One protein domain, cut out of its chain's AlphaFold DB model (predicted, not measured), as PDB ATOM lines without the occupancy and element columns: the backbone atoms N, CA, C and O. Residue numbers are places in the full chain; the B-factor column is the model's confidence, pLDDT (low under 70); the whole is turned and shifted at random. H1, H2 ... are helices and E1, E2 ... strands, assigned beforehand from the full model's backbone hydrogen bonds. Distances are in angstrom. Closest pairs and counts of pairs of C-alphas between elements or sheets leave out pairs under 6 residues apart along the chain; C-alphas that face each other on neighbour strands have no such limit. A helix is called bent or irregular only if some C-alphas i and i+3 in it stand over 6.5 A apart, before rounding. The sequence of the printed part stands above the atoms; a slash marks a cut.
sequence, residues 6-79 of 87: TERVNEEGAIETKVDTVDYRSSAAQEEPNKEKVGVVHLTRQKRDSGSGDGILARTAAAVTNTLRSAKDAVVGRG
ATOM      1  N   THR A   6     236.522 191.127 215.169       78.44
ATOM      2  CA  THR A   6     235.504 190.559 214.269       78.44
ATOM      3  C   THR A   6     236.169 189.631 213.261       78.44
ATOM      4  O   THR A   6     237.030 190.061 212.489       78.44
ATOM      5  N   GLU A   7     235.773 188.358 213.272       79.81
ATOM      6  CA  GLU A   7     236.194 187.362 212.282       79.81
ATOM      7  C   GLU A   7     235.179 187.301 211.133       79.81
ATOM      8  O   GLU A   7     233.969 187.251 211.365       79.81
ATOM      9  N   ARG A   8     235.663 187.277 209.888       79.06
ATOM     10  CA  ARG A   8     234.853 186.974 208.698       79.06
ATOM     11  C   ARG A   8     235.645 186.125 207.705       79.06
ATOM     12  O   ARG A   8     236.870 186.138 207.721       79.06
ATOM     13  N   VAL A   9     234.944 185.425 206.819       77.06
ATOM     14  CA  VAL A   9     235.553 184.775 205.648       77.06
ATOM     15  C   VAL A   9     235.399 185.717 204.458       77.06
ATOM     16  O   VAL A   9     234.303 186.234 204.242       77.06
ATOM     17  N   ASN A  10     236.481 185.979 203.728       78.12
ATOM     18  CA  ASN A  10     236.453 186.842 202.548       78.12
ATOM     19  C   ASN A  10     236.121 186.066 201.261       78.12
ATOM     20  O   ASN A  10     235.964 184.846 201.280       78.12
ATOM     21  N   GLU A  11     236.006 186.777 200.138       75.06
ATOM     22  CA  GLU A  11     235.622 186.208 198.833       75.06
ATOM     23  C   GLU A  11     236.614 185.155 198.311       75.06
ATOM     24  O   GLU A  11     236.239 184.260 197.558       75.06
ATOM     25  N   GLU A  12     237.868 185.213 198.764       77.31
ATOM     26  CA  GLU A  12     238.921 184.243 198.445       77.31
ATOM     27  C   GLU A  12     238.927 183.034 199.403       77.31
ATOM     28  O   GLU A  12     239.778 182.149 199.293       77.31
ATOM     29  N   GLY A  13     238.001 182.986 200.366       72.06
ATOM     30  CA  GLY A  13     237.918 181.934 201.378       72.06
ATOM     31  C   GLY A  13     238.943 182.058 202.510       72.06
ATOM     32  O   GLY A  13     239.092 181.127 203.303       72.06
ATOM     33  N   ALA A  14     239.656 183.181 202.609       77.69
ATOM     34  CA  ALA A  14     240.590 183.446 203.698       77.69
ATOM     35  C   ALA A  14     239.869 184.014 204.928       77.69
ATOM     36  O   ALA A  14     238.852 184.703 204.818       77.69
ATOM     37  N   ILE A  15     240.407 183.723 206.114       81.44
ATOM     38  CA  ILE A  15     239.856 184.216 207.379       81.44
ATOM     39  C   ILE A  15     240.472 185.586 207.670       81.44
ATOM     40  O   ILE A  15     241.690 185.711 207.800       81.44
ATOM     41  N   GLU A  16     239.625 186.603 207.774       82.81
ATOM     42  CA  GLU A  16     239.987 187.966 208.139       82.81
ATOM     43  C   GLU A  16     239.573 188.264 209.578       82.81
ATOM     44  O   GLU A  16     238.382 188.286 209.894       82.81
ATOM     45  N   THR A  17     240.543 188.598 210.423       87.62
ATOM     46  CA  THR A  17     240.301 189.035 211.803       87.62
ATOM     47  C   THR A  17     240.633 190.515 211.927       87.62
ATOM     48  O   THR A  17     241.805 190.897 211.897       87.62
ATOM     49  N   LYS A  18     239.605 191.361 212.064       86.81
ATOM     50  CA  LYS A  18     239.778 192.790 212.368       86.81
ATOM     51  C   LYS A  18     239.867 192.998 213.866       86.81
ATOM     52  O   LYS A  18     239.017 192.482 214.581       86.81
ATOM     53  N   VAL A  19     240.846 193.774 214.316       87.56
ATOM     54  CA  VAL A  19     241.044 194.130 215.720       87.56
ATOM     55  C   VAL A  19     241.254 195.633 215.827       87.56
ATOM     56  O   VAL A  19     242.175 196.166 215.210       87.56
ATOM     57  N   ASP A  20     240.425 196.296 216.628       88.75
ATOM     58  CA  ASP A  20     240.622 197.705 216.966       88.75
ATOM     59  C   ASP A  20     241.696 197.827 218.051       88.75
ATOM     60  O   ASP A  20     241.629 197.175 219.099       88.75
ATOM     61  N   THR A  21     242.709 198.652 217.799       88.62
ATOM     62  CA  THR A  21     243.846 198.875 218.694       88.62
ATOM     63  C   THR A  21     244.219 200.360 218.757       88.62
ATOM     64  O   THR A  21     243.582 201.227 218.155       88.62
ATOM     65  N   VAL A  22     245.226 200.679 219.572       90.06
ATOM     66  CA  VAL A  22     245.777 202.031 219.699       90.06
ATOM     67  C   VAL A  22     247.269 201.957 219.393       90.06
ATOM     68  O   VAL A  22     247.977 201.181 220.034       90.06
ATOM     69  N   ASP A  23     247.722 202.744 218.420       87.00
ATOM     70  CA  ASP A  23     249.131 202.957 218.093       87.00
ATOM     71  C   ASP A  23     249.694 204.061 218.997       87.00
ATOM     72  O   ASP A  23     249.085 205.123 219.148       87.00
ATOM     73  N   TYR A  24     250.834 203.796 219.632       87.81
ATOM     74  CA  TYR A  24     251.506 204.723 220.542       87.81
ATOM     75  C   TYR A  24     252.813 205.175 219.893       87.81
ATOM     76  O   TYR A  24     253.798 204.437 219.886       87.81
ATOM     77  N   ARG A  25     252.833 206.397 219.355       85.19
ATOM     78  CA  ARG A  25     254.000 206.969 218.673       85.19
ATOM     79  C   ARG A  25     254.711 207.983 219.551       85.19
ATOM     80  O   ARG A  25     254.208 209.085 219.777       85.19
ATOM     81  N   SER A  26     255.915 207.637 219.984       84.00
ATOM     82  CA  SER A  26     256.813 208.575 220.657       84.00
ATOM     83  C   SER A  26     257.564 209.420 219.630       84.00
ATOM     84  O   SER A  26     258.139 208.883 218.683       84.00
ATOM     85  N   SER A  27     257.574 210.740 219.814       78.62
ATOM     86  CA  SER A  27     258.414 211.661 219.043       78.62
ATOM     87  C   SER A  27     259.499 212.236 219.953       78.62
ATOM     88  O   SER A  27     259.283 212.406 221.148       78.62
ATOM     89  N   ALA A  28     260.676 212.553 219.405       78.06
ATOM     90  CA  ALA A  28     261.795 213.078 220.197       78.06
ATOM     91  C   ALA A  28     261.512 214.453 220.841       78.06
ATOM     92  O   ALA A  28     262.276 214.896 221.693       78.06
ATOM     93  N   ALA A  29     260.435 215.128 220.429       74.25
ATOM     94  CA  ALA A  29     260.052 216.457 220.895       74.25
ATOM     95  C   ALA A  29     258.872 216.453 221.885       74.25
ATOM     96  O   ALA A  29     258.467 217.522 222.334       74.25
ATOM     97  N   GLN A  30     258.293 215.290 222.207       70.38
ATOM     98  CA  GLN A  30     257.130 215.195 223.091       70.38
ATOM     99  C   GLN A  30     257.384 214.207 224.228       70.38
ATOM    100  O   GLN A  30     257.831 213.086 224.005       70.38
ATOM    101  N   GLU A  31     257.077 214.648 225.449       73.94
ATOM    102  CA  GLU A  31     257.246 213.872 226.683       73.94
ATOM    103  C   GLU A  31     256.218 212.731 226.796       73.94
ATOM    104  O   GLU A  31     256.517 211.671 227.341       73.94
ATOM    105  N   GLU A  32     255.031 212.908 226.203       80.81
ATOM    106  CA  GLU A  32     253.991 211.878 226.126       80.81
ATOM    107  C   GLU A  32     253.860 211.288 224.707       80.81
ATOM    108  O   GLU A  32     253.906 212.027 223.716       80.81
ATOM    109  N   PRO A  33     253.649 209.962 224.575       83.19
ATOM    110  CA  PRO A  33     253.423 209.325 223.284       83.19
ATOM    111  C   PRO A  33     252.071 209.737 222.692       83.19
ATOM    112  O   PRO A  33     251.035 209.687 223.362       83.19
ATOM    113  N   ASN A  34     252.064 210.060 221.398       85.50
ATOM    114  CA  ASN A  34     250.833 210.303 220.657       85.50
ATOM    115  C   ASN A  34     250.050 208.998 220.516       85.50
ATOM    116  O   ASN A  34     250.612 207.975 220.123       85.50
ATOM    117  N   LYS A  35     248.751 209.044 220.816       88.62
ATOM    118  CA  LYS A  35     247.852 207.887 220.750       88.62
ATOM    119  C   LYS A  35     246.956 208.008 219.526       88.62
ATOM    120  O   LYS A  35     246.182 208.957 219.428       88.62
ATOM    121  N   GLU A  36     247.013 207.031 218.633       87.94
ATOM    122  CA  GLU A  36     246.191 206.972 217.423       87.94
ATOM    123  C   GLU A  36     245.320 205.712 217.451       87.94
ATOM    124  O   GLU A  36     245.813 204.615 217.698       87.94
ATOM    125  N   LYS A  37     244.008 205.840 217.222       88.94
ATOM    126  CA  LYS A  37     243.134 204.664 217.080       88.94
ATOM    127  C   LYS A  37     243.369 204.044 215.709       88.94
ATOM    128  O   LYS A  37     243.129 204.704 214.702       88.94
ATOM    129  N   VAL A  38     243.784 202.783 215.676       87.88
ATOM    130  CA  VAL A  38     244.092 202.063 214.435       87.88
ATOM    131  C   VAL A  38     243.363 200.722 214.391       87.88
ATOM    132  O   VAL A  38     243.094 200.111 215.421       87.88
ATOM    133  N   GLY A  39     243.024 200.261 213.188       86.75
ATOM    134  CA  GLY A  39     242.453 198.932 212.966       86.75
ATOM    135  C   GLY A  39     243.481 198.004 212.324       86.75
ATOM    136  O   GLY A  39     244.050 198.343 211.288       86.75
ATOM    137  N   VAL A  40     243.700 196.824 212.904       86.06
ATOM    138  CA  VAL A  40     244.594 195.789 212.360       86.06
ATOM    139  C   VAL A  40     243.765 194.681 211.717       86.06
ATOM    140  O   VAL A  40     242.862 194.131 212.349       86.06
ATOM    141  N   VAL A  41     244.072 194.327 210.468       86.81
ATOM    142  CA  VAL A  41     243.460 193.192 209.758       86.81
ATOM    143  C   VAL A  41     244.477 192.057 209.683       86.81
ATOM    144  O   VAL A  41     245.500 192.187 209.014       86.81
ATOM    145  N   HIS A  42     244.190 190.930 210.331       84.50
ATOM    146  CA  HIS A  42     244.960 189.699 210.165       84.50
ATOM    147  C   HIS A  42     244.315 188.842 209.084       84.50
ATOM    148  O   HIS A  42     243.111 188.593 209.138       84.50
ATOM    149  N   LEU A  43     245.117 188.379 208.128       81.19
ATOM    150  CA  LEU A  43     244.667 187.489 207.066       81.19
ATOM    151  C   LEU A  43     245.284 186.104 207.261       81.19
ATOM    152  O   LEU A  43     246.460 185.891 206.965       81.19
ATOM    153  N   THR A  44     244.482 185.146 207.716       78.12
ATOM    154  CA  THR A  44     244.903 183.750 207.845       78.12
ATOM    155  C   THR A  44     244.507 183.000 206.581       78.12
ATOM    156  O   THR A  44     243.343 182.649 206.373       78.12
ATOM    157  N   ARG A  45     245.495 182.753 205.716       70.94
ATOM    158  CA  ARG A  45     245.354 181.858 204.561       70.94
ATOM    159  C   ARG A  45     245.776 180.464 205.010       70.94
ATOM    160  O   ARG A  45     246.926 180.285 205.406       70.94
ATOM    161  N   GLN A  46     244.884 179.477 204.951       61.25
ATOM    162  CA  GLN A  46     245.325 178.092 205.110       61.25
ATOM    163  C   GLN A  46     246.229 177.760 203.921       61.25
ATOM    164  O   GLN A  46     245.762 177.683 202.782       61.25
ATOM    165  N   LYS A  47     247.541 177.625 204.158       54.16
ATOM    166  CA  LYS A  47     248.417 177.009 203.163       54.16
ATOM    167  C   LYS A  47     247.842 175.627 202.877       54.16
ATOM    168  O   LYS A  47     247.560 174.874 203.807       54.16
ATOM    169  N   ARG A  48     247.630 175.322 201.597       51.94
ATOM    170  CA  ARG A  48     247.272 173.984 201.121       51.94
ATOM    171  C   ARG A  48     248.467 173.047 201.306       51.94
ATOM    172  O   ARG A  48     249.001 172.569 200.325       51.94
ATOM    173  N   ASP A  49     248.883 172.803 202.539       48.88
ATOM    174  CA  ASP A  49     249.853 171.769 202.865       48.88
ATOM    175  C   ASP A  49     249.356 171.032 204.107       48.88
ATOM    176  O   ASP A  49     249.310 171.564 205.214       48.88
ATOM    177  N   SER A  50     248.925 169.795 203.850       49.44
ATOM    178  CA  SER A  50     248.677 168.711 204.802       49.44
ATOM    179  C   SER A  50     247.720 168.979 205.977       49.44
ATOM    180  O   SER A  50     248.127 169.362 207.066       49.44
ATOM    181  N   GLY A  51     246.453 168.592 205.786       48.47
ATOM    182  CA  GLY A  51     245.723 167.823 206.802       48.47
ATOM    183  C   GLY A  51     245.038 168.597 207.931       48.47
ATOM    184  O   GLY A  51     245.491 168.563 209.066       48.47
ATOM    185  N   SER A  52     243.877 169.190 207.650       46.16
ATOM    186  CA  SER A  52     242.751 169.306 208.600       46.16
ATOM    187  C   SER A  52     241.502 169.741 207.835       46.16
ATOM    188  O   SER A  52     241.111 170.906 207.813       46.16
ATOM    189  N   GLY A  53     240.904 168.779 207.132       48.69
ATOM    190  CA  GLY A  53     239.721 168.952 206.290       48.69
ATOM    191  C   GLY A  53     238.394 169.015 207.047       48.69
ATOM    192  O   GLY A  53     237.420 168.481 206.537       48.69
ATOM    193  N   ASP A  54     238.335 169.641 208.227       48.66
ATOM    194  CA  ASP A  54     237.131 169.577 209.080       48.66
ATOM    195  C   ASP A  54     236.433 170.934 209.325       48.66
ATOM    196  O   ASP A  54     235.287 170.989 209.752       48.66
ATOM    197  N   GLY A  55     237.071 172.068 208.999       52.56
ATOM    198  CA  GLY A  55     236.524 173.394 209.345       52.56
ATOM    199  C   GLY A  55     235.852 174.176 208.210       52.56
ATOM    200  O   GLY A  55     234.842 174.847 208.421       52.56
ATOM    201  N   ILE A  56     236.416 174.143 206.998       52.59
ATOM    202  CA  ILE A  56     236.006 175.059 205.915       52.59
ATOM    203  C   ILE A  56     234.831 174.494 205.113       52.59
ATOM    204  O   ILE A  56     233.884 175.223 204.835       52.59
ATOM    205  N   LEU A  57     234.834 173.194 204.798       51.25
ATOM    206  CA  LEU A  57     233.759 172.568 204.016       51.25
ATOM    207  C   LEU A  57     232.396 172.683 204.719       51.25
ATOM    208  O   LEU A  57     231.404 173.018 204.075       51.25
ATOM    209  N   ALA A  58     232.359 172.501 206.044       52.09
ATOM    210  CA  ALA A  58     231.142 172.652 206.840       52.09
ATOM    211  C   ALA A  58     230.621 174.104 206.854       52.09
ATOM    212  O   ALA A  58     229.422 174.339 206.691       52.09
ATOM    213  N   ARG A  59     231.516 175.096 206.993       54.66
ATOM    214  CA  ARG A  59     231.146 176.525 207.024       54.66
ATOM    215  C   ARG A  59     230.702 177.032 205.647       54.66
ATOM    216  O   ARG A  59     229.709 177.754 205.563       54.66
ATOM    217  N   THR A  60     231.370 176.615 204.571       55.03
ATOM    218  CA  THR A  60     230.992 176.976 203.194       55.03
ATOM    219  C   THR A  60     229.655 176.356 202.801       55.03
ATOM    220  O   THR A  60     228.807 177.050 202.243       55.03
ATOM    221  N   ALA A  61     229.413 175.087 203.153       55.00
ATOM    222  CA  ALA A  61     228.114 174.456 202.930       55.00
ATOM    223  C   ALA A  61     226.990 175.230 203.639       55.00
ATOM    224  O   ALA A  61     225.977 175.544 203.014       55.00
ATOM    225  N   ALA A  62     227.177 175.628 204.902       57.88
ATOM    226  CA  ALA A  62     226.186 176.419 205.634       57.88
ATOM    227  C   ALA A  62     225.912 177.792 204.987       57.88
ATOM    228  O   ALA A  62     224.753 178.189 204.852       57.88
ATOM    229  N   ALA A  63     226.955 178.502 204.539       58.91
ATOM    230  CA  ALA A  63     226.816 179.802 203.881       58.91
ATOM    231  C   ALA A  63     226.065 179.699 202.542       58.91
ATOM    232  O   ALA A  63     225.111 180.441 202.314       58.91
ATOM    233  N   VAL A  64     226.428 178.734 201.689       58.91
ATOM    234  CA  VAL A  64     225.756 178.497 200.399       58.91
ATOM    235  C   VAL A  64     224.293 178.102 200.609       58.91
ATOM    236  O   VAL A  64     223.406 178.643 199.950       58.91
ATOM    237  N   THR A  65     224.015 177.222 201.573       60.88
ATOM    238  CA  THR A  65     222.642 176.785 201.877       60.88
ATOM    239  C   THR A  65     221.777 177.949 202.373       60.88
ATOM    240  O   THR A  65     220.630 178.090 201.947       60.88
ATOM    241  N   ASN A  66     222.327 178.832 203.216       60.16
ATOM    242  CA  ASN A  66     221.628 180.036 203.672       60.16
ATOM    243  C   ASN A  66     221.348 181.018 202.528       60.16
ATOM    244  O   ASN A  66     220.246 181.560 202.463       60.16
ATOM    245  N   THR A  67     222.294 181.206 201.605       63.88
ATOM    246  CA  THR A  67     222.096 182.052 200.420       63.88
ATOM    247  C   THR A  67     221.013 181.491 199.500       63.88
ATOM    248  O   THR A  67     220.127 182.237 199.087       63.88
ATOM    249  N   LEU A  68     221.010 180.178 199.230       66.62
ATOM    250  CA  LEU A  68     219.961 179.549 198.419       66.62
ATOM    251  C   LEU A  68     218.585 179.630 199.087       66.62
ATOM    252  O   LEU A  68     217.599 179.924 198.411       66.62
ATOM    253  N   ARG A  69     218.498 179.395 200.404       68.88
ATOM    254  CA  ARG A  69     217.232 179.516 201.141       68.88
ATOM    255  C   ARG A  69     216.720 180.954 201.128       68.88
ATOM    256  O   ARG A  69     215.563 181.165 200.797       68.88
ATOM    257  N   SER A  70     217.587 181.928 201.399       65.06
ATOM    258  CA  SER A  70     217.240 183.352 201.351       65.06
ATOM    259  C   SER A  70     216.764 183.777 199.956       65.06
ATOM    260  O   SER A  70     215.734 184.432 199.828       65.06
ATOM    261  N   ALA A  71     217.443 183.331 198.893       63.78
ATOM    262  CA  ALA A  71     217.029 183.603 197.518       63.78
ATOM    263  C   ALA A  71     215.677 182.954 197.180       63.78
ATOM    264  O   ALA A  71     214.821 183.591 196.566       63.78
ATOM    265  N   LYS A  72     215.449 181.710 197.616       69.75
ATOM    266  CA  LYS A  72     214.157 181.036 197.464       69.75
ATOM    267  C   LYS A  72     213.053 181.782 198.213       69.75
ATOM    268  O   LYS A  72     212.020 182.053 197.616       69.75
ATOM    269  N   ASP A  73     213.267 182.152 199.471       65.19
ATOM    270  CA  ASP A  73     212.276 182.867 200.280       65.19
ATOM    271  C   ASP A  73     212.005 184.277 199.725       65.19
ATOM    272  O   ASP A  73     210.859 184.716 199.698       65.19
ATOM    273  N   ALA A  74     213.008 184.961 199.167       63.62
ATOM    274  CA  ALA A  74     212.844 186.266 198.519       63.62
ATOM    275  C   ALA A  74     212.076 186.209 197.183       63.62
ATOM    276  O   ALA A  74     211.449 187.192 196.766       63.62
ATOM    277  N   VAL A  75     212.135 185.077 196.478       61.84
ATOM    278  CA  VAL A  75     211.388 184.847 195.231       61.84
ATOM    279  C   VAL A  75     209.982 184.321 195.528       61.84
ATOM    280  O   VAL A  75     209.010 184.834 194.982       61.84
ATOM    281  N   VAL A  76     209.855 183.340 196.422       65.44
ATOM    282  CA  VAL A  76     208.585 182.681 196.765       65.44
ATOM    283  C   VAL A  76     207.729 183.543 197.697       65.44
ATOM    284  O   VAL A  76     206.513 183.587 197.532       65.44
ATOM    285  N   GLY A  77     208.336 184.282 198.630       56.81
ATOM    286  CA  GLY A  77     207.639 185.211 199.524       56.81
ATOM    287  C   GLY A  77     206.984 186.374 198.778       56.81
ATOM    288  O   GLY A  77     205.885 186.784 199.129       56.81
ATOM    289  N   ARG A  78     207.569 186.827 197.659       57.12
ATOM    290  CA  ARG A  78     206.939 187.830 196.778       57.12
ATOM    291  C   ARG A  78     205.723 187.310 196.002       57.12
ATOM    292  O   ARG A  78     205.004 188.114 195.413       57.12
ATOM    293  N   GLY A  79     205.489 185.997 195.994       53.72
ATOM    294  CA  GLY A  79     204.366 185.365 195.306       53.72
ATOM    295  C   GLY A  79     203.114 185.145 196.161       53.72
ATOM    296  O   GLY A  79     202.109 184.720 195.603       53.72
TER     297      GLY A  79
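What this domain is: This is residues 6 to 79 of the 87 residues of an uncharacterized protein of Jatropha curcas (UniProt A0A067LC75). A long, narrow, bent ribbon, the hairpin of E2 and E3 with short E1 beside the first residues of E2, makes one arm of an open V, and the single helix H1 makes the other. The link between E3 and H1 is the tip of the V, and residues 47 to 55 and 61 to 79 stick out free. The printed part has 74 residues, with three named strands and then one named helix; the sheet runs E1, E2, E3, antiparallel, and the class is mixed. The whole is extended, with a radius of gyration of the C-alphas of 20.9 A, and flat, spanning 67 by 42 by 15 A.

How they stand to each other: Begin with E1, residues 6 to 9, and E2, residues 15 to 25, an antiparallel hairpin at 142 degrees; look at N 8 and O 16, 2.9 A apart. E3, residues 34 to 44, forms the next antiparallel hairpin with E2, at 158 degrees; N 19 and O 40 are 2.8 A apart. These strands are a meander, each the antiparallel neighbour of the one before. E2 bends by 56 degrees at residue 20, and E3 by 53 degrees at residue 37. H1, residues 56 to 79, is not on the sheet and is apart from E1 and E2; 18 of its 20 O i to N i+4 pairs are within hydrogen-bond range.

Where its parts are: Find C-alpha 6 at (235.504, 190.559, 214.269), where E1 begins its 10.4 A. E2 covers 29.1 A and E3 30.1 A, ending at C-alpha 44 (244.903, 183.750, 207.845). H1 runs 34.9 A to C-alpha 79 at (204.366, 185.365, 195.306).

The domain as a whole: The two C-alphas farthest apart, those of Ala 29 and Gly 79, are 68.7 A apart. The printed part has no cut. The link from E3 to H1 is long, 11 residues. Look for low confidence in residues 46 to 79, where pLDDT is under 70.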